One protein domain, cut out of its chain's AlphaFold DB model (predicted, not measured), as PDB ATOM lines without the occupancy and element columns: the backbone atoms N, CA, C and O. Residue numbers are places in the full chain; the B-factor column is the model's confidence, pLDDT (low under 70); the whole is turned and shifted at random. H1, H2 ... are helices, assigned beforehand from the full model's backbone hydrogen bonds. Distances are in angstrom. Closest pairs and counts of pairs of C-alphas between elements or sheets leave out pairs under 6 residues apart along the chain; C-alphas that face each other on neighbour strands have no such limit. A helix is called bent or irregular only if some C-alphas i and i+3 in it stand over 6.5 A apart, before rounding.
ATOM      1  N   GLY A 214     -37.567 -42.603 164.171       53.31
ATOM      2  CA  GLY A 214     -36.722 -41.409 164.276       53.31
ATOM      3  C   GLY A 214     -35.304 -41.570 163.707       53.31
ATOM      4  O   GLY A 214     -34.702 -40.580 163.300       53.31
ATOM      5  N   LYS A 215     -34.762 -42.797 163.653       53.19
ATOM      6  CA  LYS A 215     -33.371 -43.050 163.224       53.19
ATOM      7  C   LYS A 215     -33.213 -43.251 161.716       53.19
ATOM      8  O   LYS A 215     -32.170 -42.904 161.180       53.19
ATOM      9  N   ALA A 216     -34.240 -43.757 161.033       56.31
ATOM     10  CA  ALA A 216     -34.245 -43.863 159.571       56.31
ATOM     11  C   ALA A 216     -34.519 -42.513 158.876       56.31
ATOM     12  O   ALA A 216     -34.149 -42.336 157.719       56.31
ATOM     13  N   ALA A 217     -35.115 -41.554 159.593       70.12
ATOM     14  CA  ALA A 217     -35.491 -40.250 159.050       70.12
ATOM     15  C   ALA A 217     -34.305 -39.293 158.835       70.12
ATOM     16  O   ALA A 217     -34.371 -38.417 157.979       70.12
ATOM     17  N   ALA A 218     -33.224 -39.421 159.613       75.62
ATOM     18  CA  ALA A 218     -32.074 -38.522 159.502       75.62
ATOM     19  C   ALA A 218     -31.346 -38.645 158.150       75.62
ATOM     20  O   ALA A 218     -31.130 -37.621 157.497       75.62
ATOM     21  N   PRO A 219     -31.011 -39.853 157.670       79.31
ATOM     22  CA  PRO A 219     -30.278 -39.955 156.423       79.31
ATOM     23  C   PRO A 219     -31.182 -39.874 155.180       79.31
ATOM     24  O   PRO A 219     -30.716 -39.399 154.150       79.31
ATOM     25  N   SER A 220     -32.480 -40.212 155.260       83.12
ATOM     26  CA  SER A 220     -33.415 -39.898 154.165       83.12
ATOM     27  C   SER A 220     -33.580 -38.383 153.992       83.12
ATOM     28  O   SER A 220     -33.547 -37.880 152.873       83.12
ATOM     29  N   MET A 221     -33.622 -37.626 155.092       85.12
ATOM     30  CA  MET A 221     -33.633 -36.161 155.062       85.12
ATOM     31  C   MET A 221     -32.351 -35.569 154.457       85.12
ATOM     32  O   MET A 221     -32.424 -34.562 153.756       85.12
ATOM     33  N   LEU A 222     -31.189 -36.195 154.677       79.38
ATOM     34  CA  LEU A 222     -29.944 -35.797 154.013       79.38
ATOM     35  C   LEU A 222     -30.032 -36.021 152.497       79.38
ATOM     36  O   LEU A 222     -29.685 -35.127 151.730       79.38
ATOM     37  N   CYS A 223     -30.552 -37.172 152.062       86.38
ATOM     38  CA  CYS A 223     -30.763 -37.451 150.642       86.38
ATOM     39  C   CYS A 223     -31.696 -36.420 149.986       86.38
ATOM     40  O   CYS A 223     -31.415 -35.964 148.877       86.38
ATOM     41  N   TYR A 224     -32.740 -35.989 150.700       91.06
ATOM     42  CA  TYR A 224     -33.634 -34.924 150.249       91.06
ATOM     43  C   TYR A 224     -32.903 -33.584 150.085       91.06
ATOM     44  O   TYR A 224     -33.071 -32.905 149.074       91.06
ATOM     45  N   LEU A 225     -32.066 -33.206 151.059       85.06
ATOM     46  CA  LEU A 225     -31.299 -31.953 151.025       85.06
ATOM     47  C   LEU A 225     -30.288 -31.901 149.874       85.06
ATOM     48  O   LEU A 225     -30.030 -30.822 149.347       85.06
ATOM     49  N   VAL A 226     -29.748 -33.056 149.486       82.69
ATOM     50  CA  VAL A 226     -28.819 -33.212 148.355       82.69
ATOM     51  C   VAL A 226     -29.569 -33.348 147.016       82.69
ATOM     52  O   VAL A 226     -28.961 -33.264 145.954       82.69
ATOM     53  N   GLY A 227     -30.898 -33.497 147.039       88.81
ATOM     54  CA  GLY A 227     -31.737 -33.545 145.839       88.81
ATOM     55  C   GLY A 227     -31.830 -34.920 145.173       88.81
ATOM     56  O   GLY A 227     -32.229 -35.001 144.014       88.81
ATOM     57  N   LEU A 228     -31.504 -36.006 145.882       87.00
ATOM     58  CA  LEU A 228     -31.627 -37.368 145.355       87.00
ATOM     59  C   LEU A 228     -33.091 -37.711 145.044       87.00
ATOM     60  O   LEU A 228     -33.998 -37.391 145.817       87.00
ATOM     61  N   VAL A 229     -33.309 -38.397 143.922       91.88
ATOM     62  CA  VAL A 229     -34.622 -38.854 143.445       91.88
ATOM     63  C   VAL A 229     -34.628 -40.370 143.256       91.88
ATOM     64  O   VAL A 229     -33.623 -40.960 142.868       91.88
ATOM     65  N   HIS A 230     -35.757 -41.001 143.566       86.00
ATOM     66  CA  HIS A 230     -36.056 -42.392 143.243       86.00
ATOM     67  C   HIS A 230     -36.340 -42.558 141.738       86.00
ATOM     68  O   HIS A 230     -36.587 -41.582 141.030       86.00
ATOM     69  N   ASP A 231     -36.384 -43.804 141.252       86.69
ATOM     70  CA  ASP A 231     -36.644 -44.133 139.837       86.69
ATOM     71  C   ASP A 231     -38.009 -43.639 139.321       86.69
ATOM     72  O   ASP A 231     -38.216 -43.480 138.120       86.69
ATOM     73  N   ASN A 232     -38.953 -43.379 140.227       85.62
ATOM     74  CA  ASN A 232     -40.259 -42.799 139.917       85.62
ATOM     75  C   ASN A 232     -40.240 -41.256 139.819       85.62
ATOM     76  O   ASN A 232     -41.282 -40.657 139.559       85.62
ATOM     77  N   GLY A 233     -39.083 -40.617 140.031       86.19
ATOM     78  CA  GLY A 233     -38.907 -39.163 140.031       86.19
ATOM     79  C   GLY A 233     -39.252 -38.467 141.353       86.19
ATOM     80  O   GLY A 233     -39.173 -37.243 141.425       86.19
ATOM     81  N   GLU A 234     -39.628 -39.204 142.403       89.88
ATOM     82  CA  GLU A 234     -39.904 -38.628 143.724       89.88
ATOM     83  C   GLU A 234     -38.613 -38.422 144.521       89.88
ATOM     84  O   GLU A 234     -37.713 -39.260 144.493       89.88
ATOM     85  N   HIS A 235     -38.509 -37.327 145.278       89.12
ATOM     86  CA  HIS A 235     -37.315 -37.069 146.082       89.12
ATOM     87  C   HIS A 235     -37.218 -38.017 147.284       89.12
ATOM     88  O   HIS A 235     -38.148 -38.130 148.091       89.12
ATOM     89  N   VAL A 236     -36.053 -38.645 147.450       91.94
ATOM     90  CA  VAL A 236     -35.757 -39.530 148.584       91.94
ATOM     91  C   VAL A 236     -35.831 -38.713 149.875       91.94
ATOM     92  O   VAL A 236     -35.095 -37.745 150.021       91.94
ATOM     93  N   GLY A 237     -36.707 -39.086 150.813       93.31
ATOM     94  CA  GLY A 237     -36.837 -38.412 152.115       93.31
ATOM     95  C   GLY A 237     -37.702 -37.145 152.143       93.31
ATOM     96  O   GLY A 237     -37.695 -36.408 153.136       93.31
ATOM     97  N   GLN A 238     -38.450 -36.858 151.071       93.44
ATOM     98  CA  GLN A 238     -39.320 -35.678 150.975       93.44
ATOM     99  C   GLN A 238     -40.403 -35.630 152.057       93.44
ATOM    100  O   GLN A 238     -40.712 -34.558 152.586       93.44
ATOM    101  N   ASN A 239     -40.979 -36.781 152.400       91.00
ATOM    102  CA  ASN A 239     -42.043 -36.866 153.394       91.00
ATOM    103  C   ASN A 239     -41.498 -36.609 154.803       91.00
ATOM    104  O   ASN A 239     -42.083 -35.834 155.558       91.00
ATOM    105  N   GLU A 240     -40.330 -37.162 155.119       92.56
ATOM    106  CA  GLU A 240     -39.636 -36.982 156.391       92.56
ATOM    107  C   GLU A 240     -39.157 -35.542 156.572       92.56
ATOM    108  O   GLU A 240     -39.318 -34.971 157.653       92.56
ATOM    109  N   PHE A 241     -38.638 -34.915 155.510       90.19
ATOM    110  CA  PHE A 241     -38.280 -33.498 155.528       90.19
ATOM    111  C   PHE A 241     -39.512 -32.607 155.737       90.19
ATOM    112  O   PHE A 241     -39.486 -31.688 156.563       90.19
ATOM    113  N   ARG A 242     -40.617 -32.883 155.036       90.88
ATOM    114  CA  ARG A 242     -41.867 -32.121 155.173       90.88
ATOM    115  C   ARG A 242     -42.465 -32.264 156.571       90.88
ATOM    116  O   ARG A 242     -42.893 -31.268 157.151       90.88
ATOM    117  N   GLU A 243     -42.447 -33.466 157.137       89.94
ATOM    118  CA  GLU A 243     -42.923 -33.734 158.495       89.94
ATOM    119  C   GLU A 243     -42.017 -33.091 159.559       89.94
ATOM    120  O   GLU A 243     -42.503 -32.519 160.538       89.94
ATOM    121  N   ALA A 244     -40.694 -33.133 159.379       86.75
ATOM    122  CA  ALA A 244     -39.747 -32.461 160.268       86.75
ATOM    123  C   ALA A 244     -39.895 -30.934 160.211       86.75
ATOM    124  O   ALA A 244     -39.891 -30.273 161.250       86.75
ATOM    125  N   THR A 245     -40.096 -30.379 159.016       85.69
ATOM    126  CA  THR A 245     -40.336 -28.945 158.816       85.69
ATOM    127  C   THR A 245     -41.662 -28.522 159.446       85.69
ATOM    128  O   THR A 245     -41.694 -27.546 160.192       85.69
ATOM    129  N   ALA A 246     -42.741 -29.288 159.250       88.19
ATOM    130  CA  ALA A 246     -44.040 -29.015 159.867       88.19
ATOM    131  C   ALA A 246     -43.971 -29.025 161.406       88.19
ATOM    132  O   ALA A 246     -44.507 -28.124 162.053       88.19
ATOM    133  N   ARG A 247     -43.245 -29.989 161.994       89.31
ATOM    134  CA  ARG A 247     -43.006 -30.048 163.447       89.31
ATOM    135  C   ARG A 247     -42.244 -28.828 163.967       89.31
ATOM    136  O   ARG A 247     -42.599 -28.297 165.013       89.31
ATOM    137  N   ARG A 248     -41.231 -28.355 163.236       81.44
ATOM    138  CA  ARG A 248     -40.406 -27.202 163.640       81.44
ATOM    139  C   ARG A 248     -41.118 -25.862 163.466       81.44
ATOM    140  O   ARG A 248     -40.990 -24.989 164.319       81.44
ATOM    141  N   VAL A 249     -41.929 -25.716 162.418       84.00
ATOM    142  CA  VAL A 249     -42.791 -24.536 162.228       84.00
ATOM    143  C   VAL A 249     -43.817 -24.437 163.357       84.00
ATOM    144  O   VAL A 249     -44.017 -23.353 163.899       84.00
ATOM    145  N   ALA A 250     -44.396 -25.565 163.784       87.19
ATOM    146  CA  ALA A 250     -45.279 -25.602 164.949       87.19
ATOM    147  C   ALA A 250     -44.570 -25.203 166.261       87.19
ATOM    148  O   ALA A 250     -45.221 -24.732 167.189       87.19
ATOM    149  N   GLN A 251     -43.242 -25.346 166.331       88.19
ATOM    150  CA  GLN A 251     -42.410 -24.934 167.468       88.19
ATOM    151  C   GLN A 251     -41.900 -23.484 167.369       88.19
ATOM    152  O   GLN A 251     -41.249 -23.008 168.296       88.19
ATOM    153  N   GLY A 252     -42.197 -22.762 166.281       89.00
ATOM    154  CA  GLY A 252     -41.807 -21.359 166.106       89.00
ATOM    155  C   GLY A 252     -40.328 -21.127 165.773       89.00
ATOM    156  O   GLY A 252     -39.870 -19.984 165.819       89.00
ATOM    157  N   ASP A 253     -39.576 -22.168 165.411       80.12
ATOM    158  CA  ASP A 253     -38.141 -22.058 165.130       80.12
ATOM    159  C   ASP A 253     -37.879 -21.597 163.685       80.12
ATOM    160  O   ASP A 253     -37.840 -22.392 162.742       80.12
ATOM    161  N   ARG A 254     -37.720 -20.278 163.504       73.00
ATOM    162  CA  ARG A 254     -37.473 -19.637 162.198       73.00
ATOM    163  C   ARG A 254     -36.018 -19.726 161.720       73.00
ATOM    164  O   ARG A 254     -35.762 -19.452 160.552       73.00
ATOM    165  N   ASN A 255     -35.068 -20.115 162.574       67.81
ATOM    166  CA  ASN A 255     -33.638 -20.066 162.237       67.81
ATOM    167  C   ASN A 255     -33.185 -21.231 161.337       67.81
ATOM    168  O   ASN A 255     -32.145 -21.146 160.684       67.81
ATOM    169  N   ASN A 256     -33.975 -22.303 161.249       65.75
ATOM    170  CA  ASN A 256     -33.615 -23.498 160.482       65.75
ATOM    171  C   ASN A 256     -33.754 -23.351 158.957       65.75
ATOM    172  O   ASN A 256     -33.063 -24.069 158.238       65.75
ATOM    173  N   ASP A 257     -34.586 -22.430 158.449       73.00
ATOM    174  CA  ASP A 257     -34.718 -22.214 156.994       73.00
ATOM    175  C   ASP A 257     -33.393 -21.711 156.392       73.00
ATOM    176  O   ASP A 257     -32.978 -22.140 155.318       73.00
ATOM    177  N   VAL A 258     -32.658 -20.877 157.137       69.31
ATOM    178  CA  VAL A 258     -31.339 -20.373 156.724       69.31
ATOM    179  C   VAL A 258     -30.309 -21.501 156.659       69.31
ATOM    180  O   VAL A 258     -29.541 -21.571 155.704       69.31
ATOM    181  N   VAL A 259     -30.310 -22.412 157.637       68.62
ATOM    182  CA  VAL A 259     -29.374 -23.549 157.681       68.62
ATOM    183  C   VAL A 259     -29.653 -24.531 156.545       68.62
ATOM    184  O   VAL A 259     -28.722 -24.966 155.875       68.62
ATOM    185  N   VAL A 260     -30.924 -24.844 156.282       73.88
ATOM    186  CA  VAL A 260     -31.314 -25.722 155.169       73.88
ATOM    187  C   VAL A 260     -30.907 -25.120 153.827       73.88
ATOM    188  O   VAL A 260     -30.291 -25.812 153.019       73.88
ATOM    189  N   ARG A 261     -31.171 -23.826 153.606       72.50
ATOM    190  CA  ARG A 261     -30.755 -23.134 152.377       72.50
ATOM    191  C   ARG A 261     -29.241 -23.051 152.239       72.50
ATOM    192  O   ARG A 261     -28.743 -23.161 151.127       72.50
ATOM    193  N   LEU A 262     -28.508 -22.895 153.340       67.62
ATOM    194  CA  LEU A 262     -27.048 -22.902 153.327       67.62
ATOM    195  C   LEU A 262     -26.497 -24.287 152.961       67.62
ATOM    196  O   LEU A 262     -25.578 -24.372 152.156       67.62
ATOM    197  N   VAL A 263     -27.073 -25.366 153.498       73.12
ATOM    198  CA  VAL A 263     -26.689 -26.743 153.145       73.12
ATOM    199  C   VAL A 263     -27.031 -27.052 151.688       73.12
ATOM    200  O   VAL A 263     -26.200 -27.619 150.989       73.12
ATOM    201  N   GLN A 264     -28.203 -26.631 151.205       74.06
ATOM    202  CA  GLN A 264     -28.581 -26.762 149.794       74.06
ATOM    203  C   GLN A 264     -27.669 -25.942 148.877       74.06
ATOM    204  O   GLN A 264     -27.291 -26.425 147.817       74.06
ATOM    205  N   LEU A 265     -27.276 -24.732 149.287       69.94
ATOM    206  CA  LEU A 265     -26.327 -23.903 148.546       69.94
ATOM    207  C   LEU A 265     -24.943 -24.560 148.505       69.94
ATOM    208  O   LEU A 265     -24.360 -24.653 147.434       69.94
ATOM    209  N   LEU A 266     -24.449 -25.075 149.635       66.31
ATOM    210  CA  LEU A 266     -23.173 -25.793 149.715       66.31
ATOM    211  C   LEU A 266     -23.186 -27.061 148.852       66.31
ATOM    212  O   LEU A 266     -22.254 -27.289 148.080       66.31
ATOM    213  N   ALA A 267     -24.259 -27.851 148.923       70.56
ATOM    214  CA  ALA A 267     -24.453 -29.023 148.073       70.56
ATOM    215  C   ALA A 267     -24.512 -28.627 146.590       70.56
ATOM    216  O   ALA A 267     -23.811 -29.210 145.776       70.56
ATOM    217  N   ALA A 268     -25.253 -27.577 146.228       67.00
ATOM    218  CA  ALA A 268     -25.310 -27.090 144.852       67.00
ATOM    219  C   ALA A 268     -23.939 -26.609 144.348       67.00
ATOM    220  O   ALA A 268     -23.543 -26.972 143.247       67.00
ATOM    221  N   THR A 269     -23.177 -25.864 145.157       61.81
ATOM    222  CA  THR A 269     -21.836 -25.383 144.774       61.81
ATOM    223  C   THR A 269     -20.799 -26.495 144.658       61.81
ATOM    224  O   THR A 269     -19.859 -26.367 143.881       61.81
ATOM    225  N   THR A 270     -20.962 -27.586 145.410       63.62
ATOM    226  CA  THR A 270     -20.062 -28.747 145.339       63.62
ATOM    227  C   THR A 270     -20.431 -29.670 144.176       63.62
ATOM    228  O   THR A 270     -19.537 -30.155 143.489       63.62
ATOM    229  N   LEU A 271     -21.729 -29.830 143.895       58.75
ATOM    230  CA  LEU A 271     -22.253 -30.700 142.835       58.75
ATOM    231  C   LEU A 271     -22.265 -30.068 141.438       58.75
ATOM    232  O   LEU A 271     -22.194 -30.796 140.454       58.75
ATOM    233  N   GLN A 272     -22.361 -28.739 141.307       53.59
ATOM    234  CA  GLN A 272     -22.425 -28.087 139.988       53.59
ATOM    235  C   GLN A 272     -21.102 -28.079 139.218       53.59
ATOM    236  O   GLN A 272     -21.079 -27.553 138.108       53.59
ATOM    237  N   GLY A 273     -20.026 -28.668 139.758       49.09
ATOM    238  CA  GLY A 273     -18.778 -28.850 139.017       49.09
ATOM    239  C   GLY A 273     -18.292 -27.556 138.367       49.09
ATOM    240  O   GLY A 273     -17.836 -27.578 137.228       49.09
ATOM    241  N   CYS A 274     -18.455 -26.411 139.046       45.00
ATOM    242  CA  CYS A 274     -17.872 -25.171 138.563       45.00
ATOM    243  C   CYS A 274     -16.364 -25.401 138.497       45.00
ATOM    244  O   CYS A 274     -15.722 -25.541 139.538       45.00
ATOM    245  N   GLU A 275     -15.825 -25.506 137.281       47.09
ATOM    246  CA  GLU A 275     -14.391 -25.582 137.040       47.09
ATOM    247  C   GLU A 275     -13.765 -24.314 137.617       47.09
ATOM    248  O   GLU A 275     -13.751 -23.245 137.006       47.09
TER     249      GLU A 275
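Overview. This is residues 214 to 275 of the 516 residues of the protein "Hypothetical protein" of Symbiodinium sp. CCMP2592 (UniProt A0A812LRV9). H3, the longest helix, and H2 make the two arms of a V, joined at its closed end by residues 251 to 255, and H1 comes in at the open end, where it touches both arms. H1 does not run along the V: its last residues, 225 and 226, reach H3, while its first residues point away from both arms, and the long link of residues 227 to 237 folds back to the start of H2. The printed part has 62 residues with three named helices, H1, H2 and H3 in chain order, and no named strand; the class is all helix. The whole is only just loose, close to compact, with a radius of gyration of the C-alphas of 12.8 A, and the C-alphas span 41 by 28 by 19 A.

Along the chain. H3 holds residues 256 to 271, 16 residues, and measures 22.2 A from first to last C-alpha; C-alpha 256 is at (-33.615, -23.498, 160.482) and C-alpha 271 at (-22.253, -30.700, 142.835). H2 holds residues 238 to 250, 18.2 A long. H1 holds residues 214 to 226, 19.6 A long, beginning with C-alpha 214 at (-36.722, -41.409, 164.276). H1 is neither bent nor irregular, but only just: C-alphas 216 and 219 are 6.4 A apart.

Arrangement. H3 touches H1, which takes part with residues 225 to 226 alone; the closest C-alphas are those of Leu 225 and Gln 264, 6.0 A apart. The two run the same way at a steep tilt of 55 degrees. H1 also touches H2, which takes part with residues 238 to 241 alone; the closest C-alphas are those of Met 221 and Phe 241, 5.4 A apart. The lines of H1 and H2 are about perpendicular, at 75 degrees. H2 and H3 are near each other, with 5 pairs of C-alphas within 10 A, the closest 8.4 A apart. In H2 and H3 every O i to N i+4 pair is within hydrogen-bond range; in H1 6 of 9 are.

Size, cuts and confidence. The two C-alphas farthest apart are those of Ala 250 and Glu 275, at 41.6 A. The printed part runs from 214 to 275 and has no cut. The link from H1 to H2, 11 residues, is long; that from H2 to H3, 5 residues, is tight. The mean pLDDT of the printed part is 77.4, and 18 residues are under 70: residues 214 to 216, 255 to 256, 258 to 259, 262, 265 to 266 and 268 to 275. The mean pLDDT is 89 in H2, 75 in H1 and 68 in H3.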